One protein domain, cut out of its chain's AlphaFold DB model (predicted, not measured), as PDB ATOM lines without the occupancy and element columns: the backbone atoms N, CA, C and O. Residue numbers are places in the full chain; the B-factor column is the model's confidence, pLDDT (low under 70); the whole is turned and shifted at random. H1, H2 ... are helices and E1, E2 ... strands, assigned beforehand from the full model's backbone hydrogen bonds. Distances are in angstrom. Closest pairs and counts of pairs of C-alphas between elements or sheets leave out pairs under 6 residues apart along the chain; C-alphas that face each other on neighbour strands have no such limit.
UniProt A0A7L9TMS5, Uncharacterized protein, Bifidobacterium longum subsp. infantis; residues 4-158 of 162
ATOM      1  N   VAL A   4     -19.493  37.651 -29.115       90.88
ATOM      2  CA  VAL A   4     -20.893  37.732 -28.688       90.88
ATOM      3  C   VAL A   4     -21.349  39.192 -28.667       90.88
ATOM      4  O   VAL A   4     -20.820  40.043 -27.940       90.88
ATOM      5  N   THR A   5     -22.394  39.475 -29.439       90.44
ATOM      6  CA  THR A   5     -23.016  40.795 -29.581       90.44
ATOM      7  C   THR A   5     -24.285  40.911 -28.733       90.44
ATOM      8  O   THR A   5     -24.927  39.910 -28.412       90.44
ATOM      9  N   GLY A   6     -24.632  42.137 -28.322       88.56
ATOM     10  CA  GLY A   6     -25.854  42.408 -27.549       88.56
ATOM     11  C   GLY A   6     -25.913  41.727 -26.175       88.56
ATOM     12  O   GLY A   6     -27.001  41.505 -25.657       88.56
ATOM     13  N   ALA A   7     -24.760  41.360 -25.603       91.38
ATOM     14  CA  ALA A   7     -24.692  40.607 -24.356       91.38
ATOM     15  C   ALA A   7     -25.224  41.425 -23.166       91.38
ATOM     16  O   ALA A   7     -24.617  42.425 -22.779       91.38
ATOM     17  N   VAL A   8     -26.317  40.969 -22.559       92.12
ATOM     18  CA  VAL A   8     -26.946  41.589 -21.382       92.12
ATOM     19  C   VAL A   8     -27.190  40.548 -20.280       92.12
ATOM     20  O   VAL A   8     -27.255  39.353 -20.578       92.12
ATOM     21  N   PRO A   9     -27.307  40.942 -18.998       91.69
ATOM     22  CA  PRO A   9     -27.514  39.984 -17.915       91.69
ATOM     23  C   PRO A   9     -28.890  39.298 -18.005       91.69
ATOM     24  O   PRO A   9     -29.910  39.984 -17.897       91.69
ATOM     25  N   PRO A  10     -28.973  37.960 -18.137       89.50
ATOM     26  CA  PRO A  10     -30.224  37.250 -17.917       89.50
ATOM     27  C   PRO A  10     -30.646  37.407 -16.453       89.50
ATOM     28  O   PRO A  10     -29.880  37.111 -15.536       89.50
ATOM     29  N   LEU A  11     -31.872  37.881 -16.240       89.12
ATOM     30  CA  LEU A  11     -32.450  38.070 -14.915       89.12
ATOM     31  C   LEU A  11     -33.253  36.846 -14.471       89.12
ATOM     32  O   LEU A  11     -34.144  36.393 -15.192       89.12
ATOM     33  N   ILE A  12     -32.987  36.375 -13.255       84.25
ATOM     34  CA  ILE A  12     -33.795  35.407 -12.511       84.25
ATOM     35  C   ILE A  12     -34.320  36.129 -11.282       84.25
ATOM     36  O   ILE A  12     -33.539  36.635 -10.479       84.25
ATOM     37  N   ARG A  13     -35.650  36.220 -11.151       84.75
ATOM     38  CA  ARG A  13     -36.304  36.966 -10.059       84.75
ATOM     39  C   ARG A  13     -35.746  38.396  -9.896       84.75
ATOM     40  O   ARG A  13     -35.546  38.862  -8.785       84.75
ATOM     41  N   GLY A  14     -35.449  39.073 -11.009       85.06
ATOM     42  CA  GLY A  14     -34.916  40.444 -11.019       85.06
ATOM     43  C   GLY A  14     -33.399  40.572 -10.819       85.06
ATOM     44  O   GLY A  14     -32.874  41.679 -10.901       85.06
ATOM     45  N   HIS A  15     -32.670  39.470 -10.621       88.94
ATOM     46  CA  HIS A  15     -31.224  39.492 -10.395       88.94
ATOM     47  C   HIS A  15     -30.456  38.787 -11.512       88.94
ATOM     48  O   HIS A  15     -30.846  37.715 -11.969       88.94
ATOM     49  N   GLY A  16     -29.342  39.385 -11.942       91.06
ATOM     50  CA  GLY A  16     -28.417  38.746 -12.878       91.06
ATOM     51  C   GLY A  16     -27.765  37.501 -12.274       91.06
ATOM     52  O   GLY A  16     -27.472  37.474 -11.076       91.06
ATOM     53  N   ILE A  17     -27.509  36.497 -13.110       93.25
ATOM     54  CA  ILE A  17     -26.861  35.242 -12.703       93.25
ATOM     55  C   ILE A  17     -25.406  35.510 -12.300       93.25
ATOM     56  O   ILE A  17     -24.664  36.172 -13.032       93.25
ATOM     57  N   ARG A  18     -25.001  34.985 -11.139       94.12
ATOM     58  CA  ARG A  18     -23.656  35.123 -10.566       94.12
ATOM     59  C   ARG A  18     -23.061  33.759 -10.247       94.12
ATOM     60  O   ARG A  18     -23.801  32.835  -9.926       94.12
ATOM     61  N   PHE A  19     -21.740  33.669 -10.306       92.88
ATOM     62  CA  PHE A  19     -20.968  32.499  -9.897       92.88
ATOM     63  C   PHE A  19     -19.588  32.936  -9.397       92.88
ATOM     64  O   PHE A  19     -19.194  34.087  -9.594       92.88
ATOM     65  N   GLU A  20     -18.877  32.038  -8.728       91.31
ATOM     66  CA  GLU A  20     -17.556  32.314  -8.164       91.31
ATOM     67  C   GLU A  20     -16.457  31.696  -9.023       91.31
ATOM     68  O   GLU A  20     -16.604  30.579  -9.519       91.31
ATOM     69  N   VAL A  21     -15.352  32.421  -9.171       88.50
ATOM     70  CA  VAL A  21     -14.146  31.972  -9.870       88.50
ATOM     71  C   VAL A  21     -12.953  32.165  -8.945       88.50
ATOM     72  O   VAL A  21     -12.750  33.256  -8.417       88.50
ATOM     73  N   ASP A  22     -12.133  31.127  -8.781       86.69
ATOM     74  CA  ASP A  22     -10.832  31.255  -8.121       86.69
ATOM     75  C   ASP A  22      -9.877  32.073  -9.006       86.69
ATOM     76  O   ASP A  22      -9.409  31.626 -10.063       86.69
ATOM     77  N   ARG A  23      -9.580  33.293  -8.556       83.38
ATOM     78  CA  ARG A  23      -8.675  34.244  -9.206       83.38
ATOM     79  C   ARG A  23      -7.280  33.666  -9.387       83.38
ATOM     80  O   ARG A  23      -6.634  33.934 -10.403       83.38
ATOM     81  N   TRP A  24      -6.791  32.913  -8.400       81.62
ATOM     82  CA  TRP A  24      -5.441  32.367  -8.412       81.62
ATOM     83  C   TRP A  24      -5.299  31.315  -9.507       81.62
ATOM     84  O   TRP A  24      -4.334  31.383 -10.280       81.62
ATOM     85  N   THR A  25      -6.269  30.400  -9.598       83.06
ATOM     86  CA  THR A  25      -6.299  29.360 -10.632       83.06
ATOM     87  C   THR A  25      -6.514  29.980 -12.005       83.06
ATOM     88  O   THR A  25      -5.726  29.719 -12.912       83.06
ATOM     89  N   TRP A  26      -7.511  30.858 -12.159       83.25
ATOM     90  CA  TRP A  26      -7.835  31.459 -13.453       83.25
ATOM     91  C   TRP A  26      -6.656  32.225 -14.070       83.25
ATOM     92  O   TRP A  26      -6.290  31.964 -15.216       83.25
ATOM     93  N   ARG A  27      -5.983  33.095 -13.302       80.69
ATOM     94  CA  ARG A  27      -4.833  33.883 -13.797       80.69
ATOM     95  C   ARG A  27      -3.622  33.034 -14.198       80.69
ATOM     96  O   ARG A  27      -2.739  33.530 -14.889       80.69
ATOM     97  N   ARG A  28      -3.540  31.779 -13.748       79.56
ATOM     98  CA  ARG A  28      -2.411  30.873 -14.025       79.56
ATOM     99  C   ARG A  28      -2.660  29.913 -15.182       79.56
ATOM    100  O   ARG A  28      -1.734  29.199 -15.555       79.56
ATOM    101  N   LEU A  29      -3.857  29.922 -15.765       76.56
ATOM    102  CA  LEU A  29      -4.237  29.081 -16.904       76.56
ATOM    103  C   LEU A  29      -3.874  29.683 -18.272       76.56
ATOM    104  O   LEU A  29      -4.436  29.273 -19.288       76.56
ATOM    105  N   ASP A  30      -2.928  30.624 -18.305       67.44
ATOM    106  CA  ASP A  30      -2.414  31.218 -19.540       67.44
ATOM    107  C   ASP A  30      -1.960  30.147 -20.557       67.44
ATOM    108  O   ASP A  30      -1.480  29.063 -20.201       67.44
ATOM    109  N   ALA A  31      -2.124  30.456 -21.844       59.31
ATOM    110  CA  ALA A  31      -1.966  29.537 -22.968       59.31
ATOM    111  C   ALA A  31      -0.549  28.944 -23.094       59.31
ATOM    112  O   ALA A  31      -0.381  27.917 -23.753       59.31
ATOM    113  N   ALA A  32       0.451  29.544 -22.441       64.88
ATOM    114  CA  ALA A  32       1.843  29.095 -22.440       64.88
ATOM    115  C   ALA A  32       2.155  27.937 -21.462       64.88
ATOM    116  O   ALA A  32       3.300  27.493 -21.383       64.88
ATOM    117  N   ARG A  33       1.175  27.436 -20.696       72.81
ATOM    118  CA  ARG A  33       1.377  26.341 -19.729       72.81
ATOM    119  C   ARG A  33       1.412  24.956 -20.378       72.81
ATOM    120  O   ARG A  33       0.650  24.664 -21.301       72.81
ATOM    121  N   PHE A  34       2.228  24.060 -19.816       79.31
ATOM    122  CA  PHE A  34       2.202  22.640 -20.173       79.31
ATOM    123  C   PHE A  34       0.832  22.025 -19.864       79.31
ATOM    124  O   PHE A  34       0.204  22.323 -18.847       79.31
ATOM    125  N   ASP A  35       0.378  21.109 -20.721       78.25
ATOM    126  CA  ASP A  35      -0.964  20.532 -20.607       78.25
ATOM    127  C   ASP A  35      -1.182  19.767 -19.287       78.25
ATOM    128  O   ASP A  35      -2.258  19.846 -18.700       78.25
ATOM    129  N   GLY A  36      -0.152  19.090 -18.766       81.69
ATOM    130  CA  GLY A  36      -0.213  18.410 -17.465       81.69
ATOM    131  C   GLY A  36      -0.449  19.370 -16.294       81.69
ATOM    132  O   GLY A  36      -1.329  19.124 -15.468       81.69
ATOM    133  N   GLU A  37       0.271  20.496 -16.261       81.06
ATOM    134  CA  GLU A  37       0.077  21.548 -15.252       81.06
ATOM    135  C   GLU A  37      -1.321  22.157 -15.359       81.06
ATOM    136  O   GLU A  37      -2.015  22.320 -14.356       81.06
ATOM    137  N   ARG A  38      -1.777  22.430 -16.587       81.75
ATOM    138  CA  ARG A  38      -3.117  22.960 -16.840       81.75
ATOM    139  C   ARG A  38      -4.199  22.018 -16.315       81.75
ATOM    140  O   ARG A  38      -5.089  22.460 -15.597       81.75
ATOM    141  N   ARG A  39      -4.129  20.722 -16.633       82.44
ATOM    142  CA  ARG A  39      -5.094  19.726 -16.131       82.44
ATOM    143  C   ARG A  39      -5.084  19.649 -14.604       82.44
ATOM    144  O   ARG A  39      -6.152  19.555 -14.008       82.44
ATOM    145  N   HIS A  40      -3.905  19.715 -13.985       83.94
ATOM    146  CA  HIS A  40      -3.780  19.730 -12.529       83.94
ATOM    147  C   HIS A  40      -4.476  20.951 -11.912       83.94
ATOM    148  O   HIS A  40      -5.275  20.792 -10.993       83.94
ATOM    149  N   LEU A  41      -4.253  22.146 -12.465       80.44
ATOM    150  CA  LEU A  41      -4.916  23.382 -12.035       80.44
ATOM    151  C   LEU A  41      -6.438  23.325 -12.222       80.44
ATOM    152  O   LEU A  41      -7.186  23.670 -11.315       80.44
ATOM    153  N   LEU A  42      -6.931  22.832 -13.362       83.56
ATOM    154  CA  LEU A  42      -8.375  22.667 -13.573       83.56
ATOM    155  C   LEU A  42      -8.993  21.680 -12.563       83.56
ATOM    156  O   LEU A  42     -10.142  21.846 -12.155       83.56
ATOM    157  N   ALA A  43      -8.234  20.676 -12.111       82.50
ATOM    158  CA  ALA A  43      -8.677  19.722 -11.095       82.50
ATOM    159  C   ALA A  43      -8.762  20.320  -9.677       82.50
ATOM    160  O   ALA A  43      -9.393  19.718  -8.802       82.50
ATOM    161  N   THR A  44      -8.187  21.505  -9.435       77.56
ATOM    162  CA  THR A  44      -8.365  22.231  -8.169       77.56
ATOM    163  C   THR A  44      -9.667  23.030  -8.114       77.56
ATOM    164  O   THR A  44      -9.906  23.697  -7.111       77.56
ATOM    165  N   ARG A  45     -10.524  22.961  -9.148       76.12
ATOM    166  CA  ARG A  45     -11.833  23.638  -9.178       76.12
ATOM    167  C   ARG A  45     -12.651  23.388  -7.910       76.12
ATOM    168  O   ARG A  45     -12.671  22.273  -7.386       76.12
ATOM    169  N   GLY A  46     -13.324  24.430  -7.424       66.44
ATOM    170  CA  GLY A  46     -14.122  24.387  -6.196       66.44
ATOM    171  C   GLY A  46     -13.375  23.975  -4.918       66.44
ATOM    172  O   GLY A  46     -14.034  23.728  -3.910       66.44
ATOM    173  N   ARG A  47     -12.033  23.863  -4.925       68.62
ATOM    174  CA  ARG A  47     -11.264  23.592  -3.706       68.62
ATOM    175  C   ARG A  47     -10.945  24.916  -3.012       68.62
ATOM    176  O   ARG A  47     -10.216  25.725  -3.576       68.62
ATOM    177  N   PRO A  48     -11.420  25.121  -1.778       59.16
ATOM    178  CA  PRO A  48     -11.354  26.411  -1.105       59.16
ATOM    179  C   PRO A  48      -9.968  26.756  -0.553       59.16
ATOM    180  O   PRO A  48      -9.844  27.791   0.079       59.16
ATOM    181  N   TRP A  49      -8.927  25.933  -0.734       66.19
ATOM    182  CA  TRP A  49      -7.655  26.157  -0.031       66.19
ATOM    183  C   TRP A  49      -6.957  27.461  -0.450       66.19
ATOM    184  O   TRP A  49      -6.342  28.098   0.398       66.19
ATOM    185  N   HIS A  50      -7.114  27.920  -1.700       71.25
ATOM    186  CA  HIS A  50      -6.646  29.255  -2.103       71.25
ATOM    187  C   HIS A  50      -7.447  30.389  -1.460       71.25
ATOM    188  O   HIS A  50      -6.937  31.500  -1.393       71.25
ATOM    189  N   ALA A  51      -8.666  30.114  -0.996       69.00
ATOM    190  CA  ALA A  51      -9.528  31.039  -0.268       69.00
ATOM    191  C   ALA A  51      -9.499  30.821   1.256       69.00
ATOM    192  O   ALA A  51     -10.246  31.472   1.984       69.00
ATOM    193  N   ASP A  52      -8.670  29.890   1.743       73.69
ATOM    194  CA  ASP A  52      -8.578  29.515   3.149       73.69
ATOM    195  C   ASP A  52      -7.293  30.087   3.772       73.69
ATOM    196  O   ASP A  52      -6.204  29.531   3.576       73.69
ATOM    197  N   PRO A  53      -7.394  31.150   4.590       71.56
ATOM    198  CA  PRO A  53      -6.240  31.757   5.250       71.56
ATOM    199  C   PRO A  53      -5.469  30.797   6.150       71.56
ATOM    200  O   PRO A  53      -4.275  30.986   6.372       71.56
ATOM    201  N   ARG A  54      -6.121  29.743   6.662       79.50
ATOM    202  CA  ARG A  54      -5.474  28.746   7.530       79.50
ATOM    203  C   ARG A  54      -4.467  27.883   6.776       79.50
ATOM    204  O   ARG A  54      -3.596  27.289   7.401       79.50
ATOM    205  N   HIS A  55      -4.571  27.846   5.450       75.81
ATOM    206  CA  HIS A  55      -3.669  27.126   4.558       75.81
ATOM    207  C   HIS A  55      -2.862  28.081   3.658       75.81
ATOM    208  O   HIS A  55      -2.329  27.657   2.635       75.81
ATOM    209  N   GLY A  56      -2.754  29.363   4.038       71.75
ATOM    210  CA  GLY A  56      -2.009  30.379   3.285       71.75
ATOM    211  C   GLY A  56      -2.749  30.942   2.066       71.75
ATOM    212  O   GLY A  56      -2.122  31.588   1.228       71.75
ATOM    213  N   GLY A  57      -4.056  30.684   1.955       73.50
ATOM    214  CA  GLY A  57      -4.934  31.276   0.953       73.50
ATOM    215  C   GLY A  57      -5.318  32.725   1.263       73.50
ATOM    216  O   GLY A  57      -5.193  33.196   2.393       73.50
ATOM    217  N   ASP A  58      -5.810  33.432   0.252       74.62
ATOM    218  CA  ASP A  58      -6.318  34.797   0.370       74.62
ATOM    219  C   ASP A  58      -7.843  34.780   0.521       74.62
ATOM    220  O   ASP A  58      -8.541  34.193  -0.302       74.62
ATOM    221  N   THR A  59      -8.389  35.446   1.541       69.38
ATOM    222  CA  THR A  59      -9.848  35.540   1.743       69.38
ATOM    223  C   THR A  59     -10.598  36.123   0.543       69.38
ATOM    224  O   THR A  59     -11.795  35.880   0.409       69.38
ATOM    225  N   ASP A  60      -9.921  36.889  -0.320       75.25
ATOM    226  CA  ASP A  60     -10.500  37.493  -1.524       75.25
ATOM    227  C   ASP A  60     -10.238  36.677  -2.812       75.25
ATOM    228  O   ASP A  60     -10.496  37.157  -3.920       75.25
ATOM    229  N   ALA A  61      -9.716  35.448  -2.692       79.62
ATOM    230  CA  ALA A  61      -9.333  34.630  -3.843       79.62
ATOM    231  C   ALA A  61     -10.524  34.226  -4.725       79.62
ATOM    232  O   ALA A  61     -10.332  33.957  -5.912       79.62
ATOM    233  N   LEU A  62     -11.742  34.193  -4.174       86.62
ATOM    234  CA  LEU A  62     -12.968  33.951  -4.931       86.62
ATOM    235  C   LEU A  62     -13.546  35.270  -5.443       86.62
ATOM    236  O   LEU A  62     -14.073  36.088  -4.691       86.62
ATOM    237  N   GLU A  63     -13.493  35.459  -6.756       88.00
ATOM    238  CA  GLU A  63     -14.114  36.596  -7.416       88.00
ATOM    239  C   GLU A  63     -15.549  36.264  -7.823       88.00
ATOM    240  O   GLU A  63     -15.831  35.213  -8.400       88.00
ATOM    241  N   THR A  64     -16.468  37.207  -7.607       91.44
ATOM    242  CA  THR A  64     -17.824  37.109  -8.157       91.44
ATOM    243  C   THR A  64     -17.835  37.511  -9.629       91.44
ATOM    244  O   THR A  64     -17.522  38.650  -9.983       91.44
ATOM    245  N   TRP A  65     -18.280  36.592 -10.477       94.25
ATOM    246  CA  TRP A  65     -18.471  36.779 -11.908       94.25
ATOM    247  C   TRP A  65     -19.964  36.749 -12.253       94.25
ATOM    248  O   TRP A  65     -20.799  36.265 -11.487       94.25
ATOM    249  N   ARG A  66     -20.327  37.315 -13.406       95.62
ATOM    250  CA  ARG A  66     -21.702  37.410 -13.914       95.62
ATOM    251  C   ARG A  66     -21.807  36.767 -15.283       95.62
ATOM    252  O   ARG A  66     -20.935  36.985 -16.118       95.62
ATOM    253  N   LEU A  67     -22.895  36.045 -15.527       95.44
ATOM    254  CA  LEU A  67     -23.248  35.588 -16.869       95.44
ATOM    255  C   LEU A  67     -23.978  36.709 -17.618       95.44
ATOM    256  O   LEU A  67     -24.827  37.397 -17.051       95.44
ATOM    257  N   LEU A  68     -23.666  36.858 -18.897       94.81
ATOM    258  CA  LEU A  68     -24.345  37.689 -19.881       94.81
ATOM    259  C   LEU A  68     -24.746  36.799 -21.059       94.81
ATOM    260  O   LEU A  68     -24.037  35.855 -21.406       94.81
ATOM    261  N   ALA A  69     -25.865  37.123 -21.696       93.12
ATOM    262  CA  ALA A  69     -26.348  36.401 -22.860       93.12
ATOM    263  C   ALA A  69     -26.684  37.360 -24.000       93.12
ATOM    264  O   ALA A  69     -27.213  38.450 -23.781       93.12
ATOM    265  N   GLY A  70     -26.348  36.938 -25.210       92.50
ATOM    266  CA  GLY A  70     -26.500  37.679 -26.452       92.50
ATOM    267  C   GLY A  70     -26.511  36.722 -27.641       92.50
ATOM    268  O   GLY A  70     -27.014  35.599 -27.546       92.50
ATOM    269  N   ARG A  71     -25.950  37.156 -28.768       90.56
ATOM    270  CA  ARG A  71     -25.929  36.389 -30.023       90.56
ATOM    271  C   ARG A  71     -24.546  36.389 -30.657       90.56
ATOM    272  O   ARG A  71     -23.872  37.422 -30.682       90.56
ATOM    273  N   HIS A  72     -24.154  35.251 -31.217       90.56
ATOM    274  CA  HIS A  72     -23.098  35.222 -32.224       90.56
ATOM    275  C   HIS A  72     -23.618  35.802 -33.546       90.56
ATOM    276  O   HIS A  72     -24.827  35.878 -33.772       90.56
ATOM    277  N   HIS A  73     -22.703  36.229 -34.416       86.75
ATOM    278  CA  HIS A  73     -23.047  36.847 -35.700       86.75
ATOM    279  C   HIS A  73     -23.893  35.933 -36.603       86.75
ATOM    280  O   HIS A  73     -24.778  36.429 -37.293       86.75
ATOM    281  N   GLY A  74     -23.673  34.613 -36.579       84.06
ATOM    282  CA  GLY A  74     -24.486  33.650 -37.326       84.06
ATOM    283  C   GLY A  74     -25.887  33.432 -36.751       84.06
ATOM    284  O   GLY A  74     -26.711  32.813 -37.409       84.06
ATOM    285  N   GLY A  75     -26.198  33.969 -35.569       85.94
ATOM    286  CA  GLY A  75     -27.510  33.850 -34.927       85.94
ATOM    287  C   GLY A  75     -27.558  32.834 -33.784       85.94
ATOM    288  O   GLY A  75     -28.530  32.822 -33.023       85.94
ATOM    289  N   GLY A  76     -26.499  32.048 -33.574       87.75
ATOM    290  CA  GLY A  76     -26.391  31.148 -32.433       87.75
ATOM    291  C   GLY A  76     -26.441  31.879 -31.093       87.75
ATOM    292  O   GLY A  76     -26.109  33.065 -30.973       87.75
ATOM    293  N   MET A  77     -26.883  31.164 -30.057       90.00
ATOM    294  CA  MET A  77     -26.881  31.687 -28.692       90.00
ATOM    295  C   MET A  77     -25.445  32.019 -28.267       90.00
ATOM    296  O   MET A  77     -24.570  31.158 -28.300       90.00
ATOM    297  N   GLY A  78     -25.221  33.264 -27.845       92.44
ATOM    298  CA  GLY A  78     -23.935  33.720 -27.332       92.44
ATOM    299  C   GLY A  78     -23.968  33.878 -25.815       92.44
ATOM    300  O   GLY A  78     -24.850  34.552 -25.284       92.44
ATOM    301  N   LEU A  79     -23.001  33.290 -25.120       94.75
ATOM    302  CA  LEU A  79     -22.776  33.426 -23.689       94.75
ATOM    303  C   LEU A  79     -21.412  34.058 -23.434       94.75
ATOM    304  O   LEU A  79     -20.372  33.611 -23.924       94.75
ATOM    305  N   THR A  80     -21.432  35.064 -22.577       95.75
ATOM    306  CA  THR A  80     -20.248  35.771 -22.115       95.75
ATOM    307  C   THR A  80     -20.284  35.819 -20.597       95.75
ATOM    308  O   THR A  80     -21.346  35.970 -20.005       95.75
ATOM    309  N   VAL A  81     -19.131  35.757 -19.945       95.38
ATOM    310  CA  VAL A  81     -19.003  36.073 -18.525       95.38
ATOM    311  C   VAL A  81     -18.253  37.384 -18.317       95.38
ATOM    312  O   VAL A  81     -17.441  37.799 -19.145       95.38
ATOM    313  N   THR A  82     -18.529  38.058 -17.207       94.31
ATOM    314  CA  THR A  82     -17.783  39.247 -16.795       94.31
ATOM    315  C   THR A  82     -17.466  39.223 -15.307       94.31
ATOM    316  O   THR A  82     -18.321  38.884 -14.491       94.31
ATOM    317  N   GLY A  83     -16.241  39.597 -14.957       89.81
ATOM    318  CA  GLY A  83     -15.748  39.691 -13.586       89.81
ATOM    319  C   GLY A  83     -14.675  40.777 -13.457       89.81
ATOM    320  O   GLY A  83     -14.475  41.551 -14.396       89.81
ATOM    321  N   PRO A  84     -13.960  40.843 -12.321       83.25
ATOM    322  CA  PRO A  84     -12.868  41.800 -12.108       83.25
ATOM    323  C   PRO A  84     -11.763  41.742 -13.178       83.25
ATOM    324  O   PRO A  84     -11.117  42.749 -13.449       83.25
ATOM    325  N   GLY A  85     -11.579  40.586 -13.825       75.25
ATOM    326  CA  GLY A  85     -10.651  40.388 -14.945       75.25
ATOM    327  C   GLY A  85     -11.150  40.842 -16.326       75.25
ATOM    328  O   GLY A  85     -10.422  40.681 -17.300       75.25
ATOM    329  N   GLY A  86     -12.367  41.389 -16.437       86.69
ATOM    330  CA  GLY A  86     -12.938  41.879 -17.696       86.69
ATOM    331  C   GLY A  86     -14.082  41.021 -18.240       86.69
ATOM    332  O   GLY A  86     -14.857  40.435 -17.481       86.69
ATOM    333  N   LYS A  87     -14.237  41.010 -19.569       90.69
ATOM    334  CA  LYS A  87     -15.281  40.281 -20.307       90.69
ATOM    335  C   LYS A  87     -14.642  39.123 -21.076       90.69
ATOM    336  O   LYS A  87     -13.630  39.331 -21.736       90.69
ATOM    337  N   LEU A  88     -15.252  37.940 -21.025       91.69
ATOM    338  CA  LEU A  88     -14.767  36.742 -21.709       91.69
ATOM    339  C   LEU A  88     -15.923  35.954 -22.324       91.69
ATOM    340  O   LEU A  88     -16.834  35.521 -21.616       91.69
ATOM    341  N   ASP A  89     -15.875  35.737 -23.634       93.69
ATOM    342  CA  ASP A  89     -16.846  34.885 -24.317       93.69
ATOM    343  C   ASP A  89     -16.580  33.415 -23.958       93.69
ATOM    344  O   ASP A  89     -15.464  32.916 -24.105       93.69
ATOM    345  N   VAL A  90     -17.603  32.728 -23.450       93.44
ATOM    346  CA  VAL A  90     -17.525  31.317 -23.022       93.44
ATOM    347  C   VAL A  90     -18.265  30.388 -23.975       93.44
ATOM    348  O   VAL A  90     -18.038  29.179 -23.949       93.44
ATOM    349  N   SER A  91     -19.115  30.936 -24.842       92.75
ATOM    350  CA  SER A  91     -19.631  30.236 -26.010       92.75
ATOM    351  C   SER A  91     -18.801  30.540 -27.246       92.75
ATOM    352  O   SER A  91     -18.079  31.536 -27.330       92.75
ATOM    353  N   TRP A  92     -18.953  29.684 -28.239       88.88
ATOM    354  CA  TRP A  92     -18.319  29.836 -29.523       88.88
ATOM    355  C   TRP A  92     -19.213  29.275 -30.632       88.88
ATOM    356  O   TRP A  92     -19.963  28.318 -30.438       88.88
ATOM    357  N   GLU A  93     -19.135  29.905 -31.799       85.88
ATOM    358  CA  GLU A  93     -19.838  29.516 -33.016       85.88
ATOM    359  C   GLU A  93     -18.773  29.261 -34.099       85.88
ATOM    360  O   GLU A  93     -18.137  30.220 -34.556       85.88
ATOM    361  N   PRO A  94     -18.514  27.993 -34.471       75.62
ATOM    362  CA  PRO A  94     -17.674  27.672 -35.622       75.62
ATOM    363  C   PRO A  94     -18.345  28.169 -36.888       75.62
ATOM    364  O   PRO A  94     -19.449  27.724 -37.117       75.62
ATOM    365  N   ASP A  95     -17.725  29.022 -37.702       73.06
ATOM    366  CA  ASP A  95     -18.046  29.295 -39.121       73.06
ATOM    367  C   ASP A  95     -19.484  28.954 -39.608       73.06
ATOM    368  O   ASP A  95     -19.671  28.207 -40.566       73.06
ATOM    369  N   GLY A  96     -20.522  29.481 -38.943       69.44
ATOM    370  CA  GLY A  96     -21.935  29.245 -39.292       69.44
ATOM    371  C   GLY A  96     -22.556  27.916 -38.822       69.44
ATOM    372  O   GLY A  96     -23.744  27.689 -39.034       69.44
ATOM    373  N   ALA A  97     -21.806  27.048 -38.146       78.12
ATOM    374  CA  ALA A  97     -22.293  25.890 -37.402       78.12
ATOM    375  C   ALA A  97     -23.043  26.339 -36.140       78.12
ATOM    376  O   ALA A  97     -22.545  26.291 -35.010       78.12
ATOM    377  N   ILE A  98     -24.272  26.783 -36.367       84.62
ATOM    378  CA  ILE A  98     -25.191  27.237 -35.336       84.62
ATOM    379  C   ILE A  98     -25.714  26.004 -34.582       84.62
ATOM    380  O   ILE A  98     -26.312  25.112 -35.190       84.62
ATOM    381  N   PRO A  99     -25.474  25.905 -33.264       81.44
ATOM    382  CA  PRO A  99     -26.041  24.836 -32.456       81.44
ATOM    383  C   PRO A  99     -27.569  24.972 -32.376       81.44
ATOM    384  O   PRO A  99     -28.087  26.080 -32.524       81.44
ATOM    385  N   PRO A 100     -28.305  23.878 -32.094       83.94
ATOM    386  CA  PRO A 100     -29.743  23.961 -31.877       83.94
ATOM    387  C   PRO A 100     -30.095  24.978 -30.795       83.94
ATOM    388  O   PRO A 100     -29.314  25.231 -29.873       83.94
ATOM    389  N   ASP A 101     -31.304  25.508 -30.888       82.19
ATOM    390  CA  ASP A 101     -31.798  26.557 -30.014       82.19
ATOM    391  C   ASP A 101     -31.531  26.318 -28.523       82.19
ATOM    392  O   ASP A 101     -31.847  25.273 -27.947       82.19
ATOM    393  N   GLY A 102     -30.951  27.331 -27.871       82.00
ATOM    394  CA  GLY A 102     -30.656  27.291 -26.437       82.00
ATOM    395  C   GLY A 102     -29.459  26.450 -26.043       82.00
ATOM    396  O   GLY A 102     -29.232  26.265 -24.841       82.00
ATOM    397  N   ARG A 103     -28.727  25.949 -27.033       89.12
ATOM    398  CA  ARG A 103     -27.477  25.226 -26.872       89.12
ATOM    399  C   ARG A 103     -26.338  26.058 -27.431       89.12
ATOM    400  O   ARG A 103     -26.545  27.009 -28.181       89.12
ATOM    401  N   PHE A 104     -25.128  25.722 -27.026       89.81
ATOM    402  CA  PHE A 104     -23.926  26.415 -27.459       89.81
ATOM    403  C   PHE A 104     -22.739  25.458 -27.472       89.81
ATOM    404  O   PHE A 104     -22.700  24.494 -26.703       89.81
ATOM    405  N   TYR A 105     -21.756  25.732 -28.327       89.31
ATOM    406  CA  TYR A 105     -20.447  25.107 -28.187       89.31
ATOM    407  C   TYR A 105     -19.611  25.924 -27.198       89.31
ATOM    408  O   TYR A 105     -19.630  27.154 -27.269       89.31
ATOM    409  N   PRO A 106     -18.884  25.287 -26.268       90.06
ATOM    410  CA  PRO A 106     -17.970  25.993 -25.387       90.06
ATOM    411  C   PRO A 106     -16.811  26.581 -26.192       90.06
ATOM    412  O   PRO A 106     -16.324  25.970 -27.149       90.06
ATOM    413  N   ASN A 107     -16.356  27.762 -25.781       89.31
ATOM    414  CA  ASN A 107     -15.173  28.389 -26.345       89.31
ATOM    415  C   ASN A 107     -13.933  27.505 -26.093       89.31
ATOM    416  O   ASN A 107     -13.638  27.199 -24.936       89.31
ATOM    417  N   PRO A 108     -13.201  27.079 -27.146       82.56
ATOM    418  CA  PRO A 108     -12.029  26.216 -27.004       82.56
ATOM    419  C   PRO A 108     -10.778  26.942 -26.478       82.56
ATOM    420  O   PRO A 108      -9.746  26.290 -26.277       82.56
ATOM    421  N   ASP A 109     -10.835  28.265 -26.291       82.44
ATOM    422  CA  ASP A 109      -9.750  29.056 -25.712       82.44
ATOM    423  C   ASP A 109      -9.413  28.580 -24.282       82.44
ATOM    424  O   ASP A 109     -10.315  28.459 -23.445       82.44
ATOM    425  N   PRO A 110      -8.128  28.319 -23.960       79.62
ATOM    426  CA  PRO A 110      -7.711  27.926 -22.613       79.62
ATOM    427  C   PRO A 110      -8.214  28.852 -21.495       79.62
ATOM    428  O   PRO A 110      -8.542  28.366 -20.413       79.62
ATOM    429  N   SER A 111      -8.326  30.157 -21.759       82.00
ATOM    430  CA  SER A 111      -8.802  31.148 -20.787       82.00
ATOM    431  C   SER A 111     -10.279  30.971 -20.410       82.00
ATOM    432  O   SER A 111     -10.669  31.309 -19.289       82.00
ATOM    433  N   ALA A 112     -11.091  30.398 -21.308       87.75
ATOM    434  CA  ALA A 112     -12.511  30.124 -21.093       87.75
ATOM    435  C   ALA A 112     -12.766  28.798 -20.364       87.75
ATOM    436  O   ALA A 112     -13.833  28.623 -19.770       87.75
ATOM    437  N   ALA A 113     -11.790  27.882 -20.353       87.44
ATOM    438  CA  ALA A 113     -11.955  26.543 -19.796       87.44
ATOM    439  C   ALA A 113     -12.354  26.566 -18.313       87.44
ATOM    440  O   ALA A 113     -13.270  25.858 -17.907       87.44
ATOM    441  N   TYR A 114     -11.697  27.391 -17.498       88.25
ATOM    442  CA  TYR A 114     -11.970  27.420 -16.063       88.25
ATOM    443  C   TYR A 114     -13.300  28.088 -15.699       88.25
ATOM    444  O   TYR A 114     -14.080  27.454 -14.988       88.25
ATOM    445  N   PRO A 115     -13.654  29.270 -16.244       91.25
ATOM    446  CA  PRO A 115     -14.995  29.825 -16.067       91.25
ATOM    447  C   PRO A 115     -16.114  28.877 -16.521       91.25
ATOM    448  O   PRO A 115     -17.140  28.796 -15.854       91.25
ATOM    449  N   LEU A 116     -15.918  28.113 -17.604       92.31
ATOM    450  CA  LEU A 116     -16.872  27.085 -18.038       92.31
ATOM    451  C   LEU A 116     -17.049  25.970 -16.995       92.31
ATOM    452  O   LEU A 116     -18.180  25.592 -16.695       92.31
ATOM    453  N   LEU A 117     -15.956  25.470 -16.410       91.19
ATOM    454  CA  LEU A 117     -16.027  24.453 -15.355       91.19
ATOM    455  C   LEU A 117     -16.692  24.984 -14.079       91.19
ATOM    456  O   LEU A 117     -17.377  24.223 -13.401       91.19
ATOM    457  N   GLU A 118     -16.497  26.260 -13.742       92.19
ATOM    458  CA  GLU A 118     -17.140  26.891 -12.585       92.19
ATOM    459  C   GLU A 118     -18.636  27.162 -12.833       92.19
ATOM    460  O   GLU A 118     -19.446  26.949 -11.932       92.19
ATOM    461  N   LEU A 119     -19.040  27.520 -14.060       94.00
ATOM    462  CA  LEU A 119     -20.455  27.588 -14.458       94.00
ATOM    463  C   LEU A 119     -21.144  26.217 -14.369       94.00
ATOM    464  O   LEU A 119     -22.282  26.125 -13.902       94.00
ATOM    465  N   GLU A 120     -20.463  25.155 -14.808       93.31
ATOM    466  CA  GLU A 120     -20.954  23.777 -14.695       93.31
ATOM    467  C   GLU A 120     -21.044  23.344 -13.224       93.31
ATOM    468  O   GLU A 120     -22.066  22.808 -12.799       93.31
ATOM    469  N   ARG A 121     -20.024  23.646 -12.405       91.50
ATOM    470  CA  ARG A 121     -20.024  23.363 -10.958       91.50
ATOM    471  C   ARG A 121     -21.148  24.096 -10.226       91.50
ATOM    472  O   ARG A 121     -21.770  23.518  -9.340       91.50
ATOM    473  N   ALA A 122     -21.412  25.347 -10.594       91.19
ATOM    474  CA  ALA A 122     -22.527  26.132 -10.069       91.19
ATOM    475  C   ALA A 122     -23.899  25.622 -10.553       91.19
ATOM    476  O   ALA A 122     -24.936  26.131 -10.124       91.19
ATOM    477  N   GLY A 123     -23.918  24.634 -11.454       92.75
ATOM    478  CA  GLY A 123     -25.129  24.054 -12.009       92.75
ATOM    479  C   GLY A 123     -25.896  25.019 -12.905       92.75
ATOM    480  O   GLY A 123     -27.105  24.861 -13.011       92.75
ATOM    481  N   ILE A 124     -25.231  26.018 -13.503       93.56
ATOM    482  CA  ILE A 124     -25.827  27.026 -14.406       93.56
ATOM    483  C   ILE A 124     -25.876  26.515 -15.850       93.56
ATOM    484  O   ILE A 124     -26.789  26.837 -16.611       93.56
ATOM    485  N   ILE A 125     -24.875  25.728 -16.234       93.81
ATOM    486  CA  ILE A 125     -24.802  25.049 -17.527       93.81
ATOM    487  C   ILE A 125     -24.546  23.567 -17.301       93.81
ATOM    488  O   ILE A 125     -24.047  23.163 -16.251       93.81
ATOM    489  N   ARG A 126     -24.855  22.758 -18.307       93.00
ATOM    490  CA  ARG A 126     -24.534  21.334 -18.323       93.00
ATOM    491  C   ARG A 126     -24.263  20.848 -19.746       93.00
ATOM    492  O   ARG A 126     -24.720  21.488 -20.699       93.00
ATOM    493  N   PRO A 127     -23.573  19.712 -19.907       91.88
ATOM    494  CA  PRO A 127     -23.580  18.981 -21.164       91.88
ATOM    495  C   PRO A 127     -25.007  18.579 -21.548       91.88
ATOM    496  O   PRO A 127     -25.819  18.218 -20.694       91.88
ATOM    497  N   VAL A 128     -25.307  18.639 -22.842       89.94
ATOM    498  CA  VAL A 128     -26.537  18.070 -23.401       89.94
ATOM    499  C   VAL A 128     -26.455  16.548 -23.328       89.94
ATOM    500  O   VAL A 128     -25.409  15.980 -23.636       89.94
ATOM    501  N   GLU A 129     -27.565  15.901 -22.973       83.25
ATOM    502  CA  GLU A 129     -27.690  14.441 -22.965       83.25
ATOM    503  C   GLU A 129     -28.612  13.948 -24.099       83.25
ATOM    504  O   GLU A 129     -29.682  14.536 -24.302       83.25
ATOM    505  N   PRO A 130     -28.247  12.875 -24.833       80.69
ATOM    506  CA  PRO A 130     -26.959  12.176 -24.772       80.69
ATOM    507  C   PRO A 130     -25.803  13.078 -25.232       80.69
ATOM    508  O   PRO A 130     -26.002  13.947 -26.079       80.69
ATOM    509  N   ALA A 131     -24.605  12.869 -24.680       73.44
ATOM    510  CA  ALA A 131     -23.429  13.685 -24.984       73.44
ATOM    511  C   ALA A 131     -23.119  13.738 -26.492       73.44
ATOM    512  O   ALA A 131     -22.590  12.794 -27.080       73.44
ATOM    513  N   ILE A 132     -23.396  14.885 -27.115       70.94
ATOM    514  CA  ILE A 132     -23.021  15.154 -28.504       70.94
ATOM    515  C   ILE A 132     -21.621  15.759 -28.497       70.94
ATOM    516  O   ILE A 132     -21.419  16.876 -28.012       70.94
ATOM    517  N   THR A 133     -20.656  15.014 -29.036       68.50
ATOM    518  CA  THR A 133     -19.295  15.507 -29.263       68.50
ATOM    519  C   THR A 133     -19.156  15.910 -30.723       68.50
ATOM    520  O   THR A 133     -19.271  15.068 -31.610       68.50
ATOM    521  N   ALA A 134     -18.897  17.189 -30.975       64.88
ATOM    522  CA  ALA A 134     -18.464  17.664 -32.279       64.88
ATOM    523  C   ALA A 134     -16.933  17.749 -32.286       64.88
ATOM    524  O   ALA A 134     -16.320  18.194 -31.313       64.88
ATOM    525  N   TYR A 135     -16.301  17.340 -33.382       62.72
ATOM    526  CA  TYR A 135     -14.909  17.703 -33.621       62.72
ATOM    527  C   TYR A 135     -14.913  19.140 -34.123       62.72
ATOM    528  O   TYR A 135     -15.245  19.403 -35.276       62.72
ATOM    529  N   GLY A 136     -14.615  20.079 -33.226       56.81
ATOM    530  CA  GLY A 136     -14.435  21.468 -33.620       56.81
ATOM    531  C   GLY A 136     -13.242  21.630 -34.582       56.81
ATOM    532  O   GLY A 136     -12.477  20.683 -34.802       56.81
ATOM    533  N   PRO A 137     -13.009  22.837 -35.124       51.88
ATOM    534  CA  PRO A 137     -11.756  23.211 -35.743       51.88
ATOM    535  C   PRO A 137     -10.638  22.845 -34.774       51.88
ATOM    536  O   PRO A 137     -10.782  22.931 -33.551       51.88
ATOM    537  N   TYR A 138      -9.543  22.354 -35.345       57.41
ATOM    538  CA  TYR A 138      -8.413  21.768 -34.620       57.41
ATOM    539  C   TYR A 138      -8.658  20.366 -34.031       57.41
ATOM    540  O   TYR A 138      -7.843  19.899 -33.238       57.41
ATOM    541  N   GLY A 139      -9.749  19.681 -34.402       59.94
ATOM    542  CA  GLY A 139      -9.990  18.277 -34.039       59.94
ATOM    543  C   GLY A 139     -10.194  18.045 -32.540       59.94
ATOM    544  O   GLY A 139     -10.117  16.910 -32.070       59.94
ATOM    545  N   ARG A 140     -10.439  19.113 -31.768       62.47
ATOM    546  CA  ARG A 140     -10.694  18.999 -30.333       62.47
ATOM    547  C   ARG A 140     -12.139  18.552 -30.117       62.47
ATOM    548  O   ARG A 140     -13.044  19.190 -30.660       62.47
ATOM    549  N   PRO A 141     -12.371  17.492 -29.323       64.44
ATOM    550  CA  PRO A 141     -13.718  17.106 -28.951       64.44
ATOM    551  C   PRO A 141     -14.337  18.243 -28.135       64.44
ATOM    552  O   PRO A 141     -13.883  18.545 -27.031       64.44
ATOM    553  N   THR A 142     -15.356  18.884 -28.697       74.12
ATOM    554  CA  THR A 142     -16.180  19.872 -28.005       74.12
ATOM    555  C   THR A 142     -17.546  19.264 -27.732       74.12
ATOM    556  O   THR A 142     -18.103  18.563 -28.578       74.12
ATOM    557  N   ARG A 143     -18.072  19.477 -26.528       85.00
ATOM    558  CA  ARG A 143     -19.384  18.955 -26.136       85.00
ATOM    559  C   ARG A 143     -20.424  20.030 -26.368       85.00
ATOM    560  O   ARG A 143     -20.168  21.196 -26.086       85.00
ATOM    561  N   LEU A 144     -21.595  19.642 -26.850       88.56
ATOM    562  CA  LEU A 144     -22.723  20.557 -26.902       88.56
ATOM    563  C   LEU A 144     -23.219  20.830 -25.476       88.56
ATOM    564  O   LEU A 144     -23.474  19.896 -24.715       88.56
ATOM    565  N   MET A 145     -23.343  22.105 -25.120       92.50
ATOM    566  CA  MET A 145     -23.747  22.552 -23.787       92.50
ATOM    567  C   MET A 145     -25.110  23.236 -23.847       92.50
ATOM    568  O   MET A 145     -25.496  23.794 -24.875       92.50
ATOM    569  N   GLU A 146     -25.823  23.240 -22.730       92.00
ATOM    570  CA  GLU A 146     -27.052  24.005 -22.544       92.00
ATOM    571  C   GLU A 146     -27.077  24.667 -21.166       92.00
ATOM    572  O   GLU A 146     -26.403  24.236 -20.228       92.00
ATOM    573  N   VAL A 147     -27.855  25.742 -21.049       90.69
ATOM    574  CA  VAL A 147     -28.200  26.323 -19.745       90.69
ATOM    575  C   VAL A 147     -29.121  25.339 -19.008       90.69
ATOM    576  O   VAL A 147     -29.809  24.541 -19.640       90.69
ATOM    577  N   THR A 148     -29.105  25.338 -17.681       89.81
ATOM    578  CA  THR A 148     -29.969  24.494 -16.839       89.81
ATOM    579  C   THR A 148     -31.206  25.260 -16.354       89.81
ATOM    580  O   THR A 148     -31.232  26.489 -16.309       89.81
ATOM    581  N   GLU A 149     -32.253  24.551 -15.929       81.06
ATOM    582  CA  GLU A 149     -33.300  25.152 -15.083       81.06
ATOM    583  C   GLU A 149     -32.754  25.384 -13.654       81.06
ATOM    584  O   GLU A 149     -31.950  24.574 -13.189       81.06
ATOM    585  N   PRO A 150     -33.161  26.450 -12.927       74.69
ATOM    586  CA  PRO A 150     -34.130  27.496 -13.281       74.69
ATOM    587  C   PRO A 150     -33.513  28.663 -14.070       74.69
ATOM    588  O   PRO A 150     -34.121  29.729 -14.199       74.69
ATOM    589  N   TYR A 151     -32.280  28.508 -14.557       76.50
ATOM    590  CA  TYR A 151     -31.559  29.579 -15.231       76.50
ATOM    591  C   TYR A 151     -32.111  29.900 -16.622       76.50
ATOM    592  O   TYR A 151     -31.779  30.950 -17.164       76.50
ATOM    593  N   HIS A 152     -33.036  29.090 -17.153       75.38
ATOM    594  CA  HIS A 152     -33.853  29.401 -18.328       75.38
ATOM    595  C   HIS A 152     -34.831  30.556 -18.080       75.38
ATOM    596  O   HIS A 152     -36.035  30.370 -17.887       75.38
ATOM    597  N   ASN A 153     -34.335  31.782 -18.156       74.06
ATOM    598  CA  ASN A 153     -35.199  32.951 -18.096       74.06
ATOM    599  C   ASN A 153     -35.857  33.259 -19.467       74.06
ATOM    600  O   ASN A 153     -35.421  32.742 -20.502       74.06
ATOM    601  N   PRO A 154     -36.892  34.122 -19.521       73.75
ATOM    602  CA  PRO A 154     -37.569  34.482 -20.770       73.75
ATOM    603  C   PRO A 154     -36.640  35.033 -21.856       73.75
ATOM    604  O   PRO A 154     -36.890  34.815 -23.034       73.75
ATOM    605  N   MET A 155     -35.550  35.700 -21.474       77.50
ATOM    606  CA  MET A 155     -34.556  36.221 -22.413       77.50
ATOM    607  C   MET A 155     -33.770  35.093 -23.090       77.50
ATOM    608  O   MET A 155     -33.674  35.064 -24.310       77.50
ATOM    609  N   LEU A 156     -33.283  34.112 -22.326       79.56
ATOM    610  CA  LEU A 156     -32.636  32.916 -22.869       79.56
ATOM    611  C   LEU A 156     -33.618  32.049 -23.666       79.56
ATOM    612  O   LEU A 156     -33.229  31.435 -24.653       79.56
ATOM    613  N   ARG A 157     -34.904  32.036 -23.294       74.94
ATOM    614  CA  ARG A 157     -35.967  31.420 -24.107       74.94
ATOM    615  C   ARG A 157     -36.227  32.187 -25.403       74.94
ATOM    616  O   ARG A 157     -36.447  31.566 -26.430       74.94
ATOM    617  N   ALA A 158     -36.159  33.514 -25.401       70.94
ATOM    618  CA  ALA A 158     -36.244  34.295 -26.632       70.94
ATOM    619  C   ALA A 158     -35.045  34.018 -27.553       70.94
ATOM    620  O   ALA A 158     -35.190  34.040 -28.774       70.94
TER     621      ALA A 158
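This is residues 4 to 158 of the 162 residues of an uncharacterized protein of Bifidobacterium longum subsp. infantis (UniProt A0A7L9TMS5). A strongly twisted sheet of five strands, E1 to E5, is built along the long strand E3; H4 packs on it and also on a small sheet, E6, E10, E7. H1 and H3 lie at one end of the large sheet with H2 beside H1, H5 grazes its other end, and the hairpin E8 and E9 leads away from the small sheet. The 155 printed residues hold five named helices and ten named strands, in the order E1 E2 H1 H2 H3 E3 E4 E5 E6 H4 E7 E8 E9 E10 H5, a mixed class with antiparallel sheets. The whole is compact, with a radius of gyration of the C-alphas of 15.7 A and spans of 47 by 40 by 28 A.

Find C-alpha 62 at (-12.968, 33.951, -4.931); from there E3, residues 62 to 71, runs 28.3 A. Its sheet also holds E1, 5 to 8, E2, 18 to 22, E4, 77 to 83 and 20.4 A long, and E5, 86 to 89. The small sheet is E6, 103 to 106, E10, 145 to 147, and E7, 125 to 127; E8 is 133 to 135 and E9 141 to 143. H4, 110 to 121, begins at C-alpha 110, (-7.711, 27.926, -22.613), and runs 17.6 A. H1 is 23 to 28, H2 35 to 43, H3 48 to 51; H5, 154 to 158, ends at (-36.244, 34.295, -26.632).

Beside E3, E1 (N 8 to O 69, 2.9 A) and E2 (N 21 to O 63, 2.9 A) lie on one side, E4 (N 68 to O 80, 2.7 A) on the other. E3, E4 and E5 form a meander, each strand the antiparallel neighbour of the one before; N 81 and O 88 are 2.9 A apart. H4 is on this sheet at a height of 7.0 A; its closest C-alphas with E2 are Val 21 and Glu 118, 6.5 A. E6, H4, E7 is a split strand-helix-strand unit, E10 between its strands, with a right-handed crossover; N 104 and O 145, and N 126 and O 146, are each 2.9 A apart. H4, on one face of this small sheet, makes two layers with it at a height of 9.8 A. In E8 and E9, N 134 and O 142 are 2.9 A apart. H1 and H4 only just touch, with 3 pairs of C-alphas within 8 A, H4 using residues 111 to 115 alone; Trp 26 and Tyr 114 are closest, at 6.3 A between C-alphas. H2 is close to H1 but not clearly touching, 6.3 A between the C-alphas of Thr 25 and Leu 41. H1, H3 and H5 only graze the large sheet. H2 and H5 have every O i to N i+4 pair within hydrogen-bond range, H1 has 1 of 2 and H4 6 of 8, and H3 is too short for one.

The C-alphas of Arg 54 and Gly 96, the two farthest apart, are 49.6 A apart. The printed part has no cut; the link from E5 to E6, 13 residues, is long. Confidence is under 70 at residues 30 to 32, 46 to 49, 51, 59, 96 and 133 to 141.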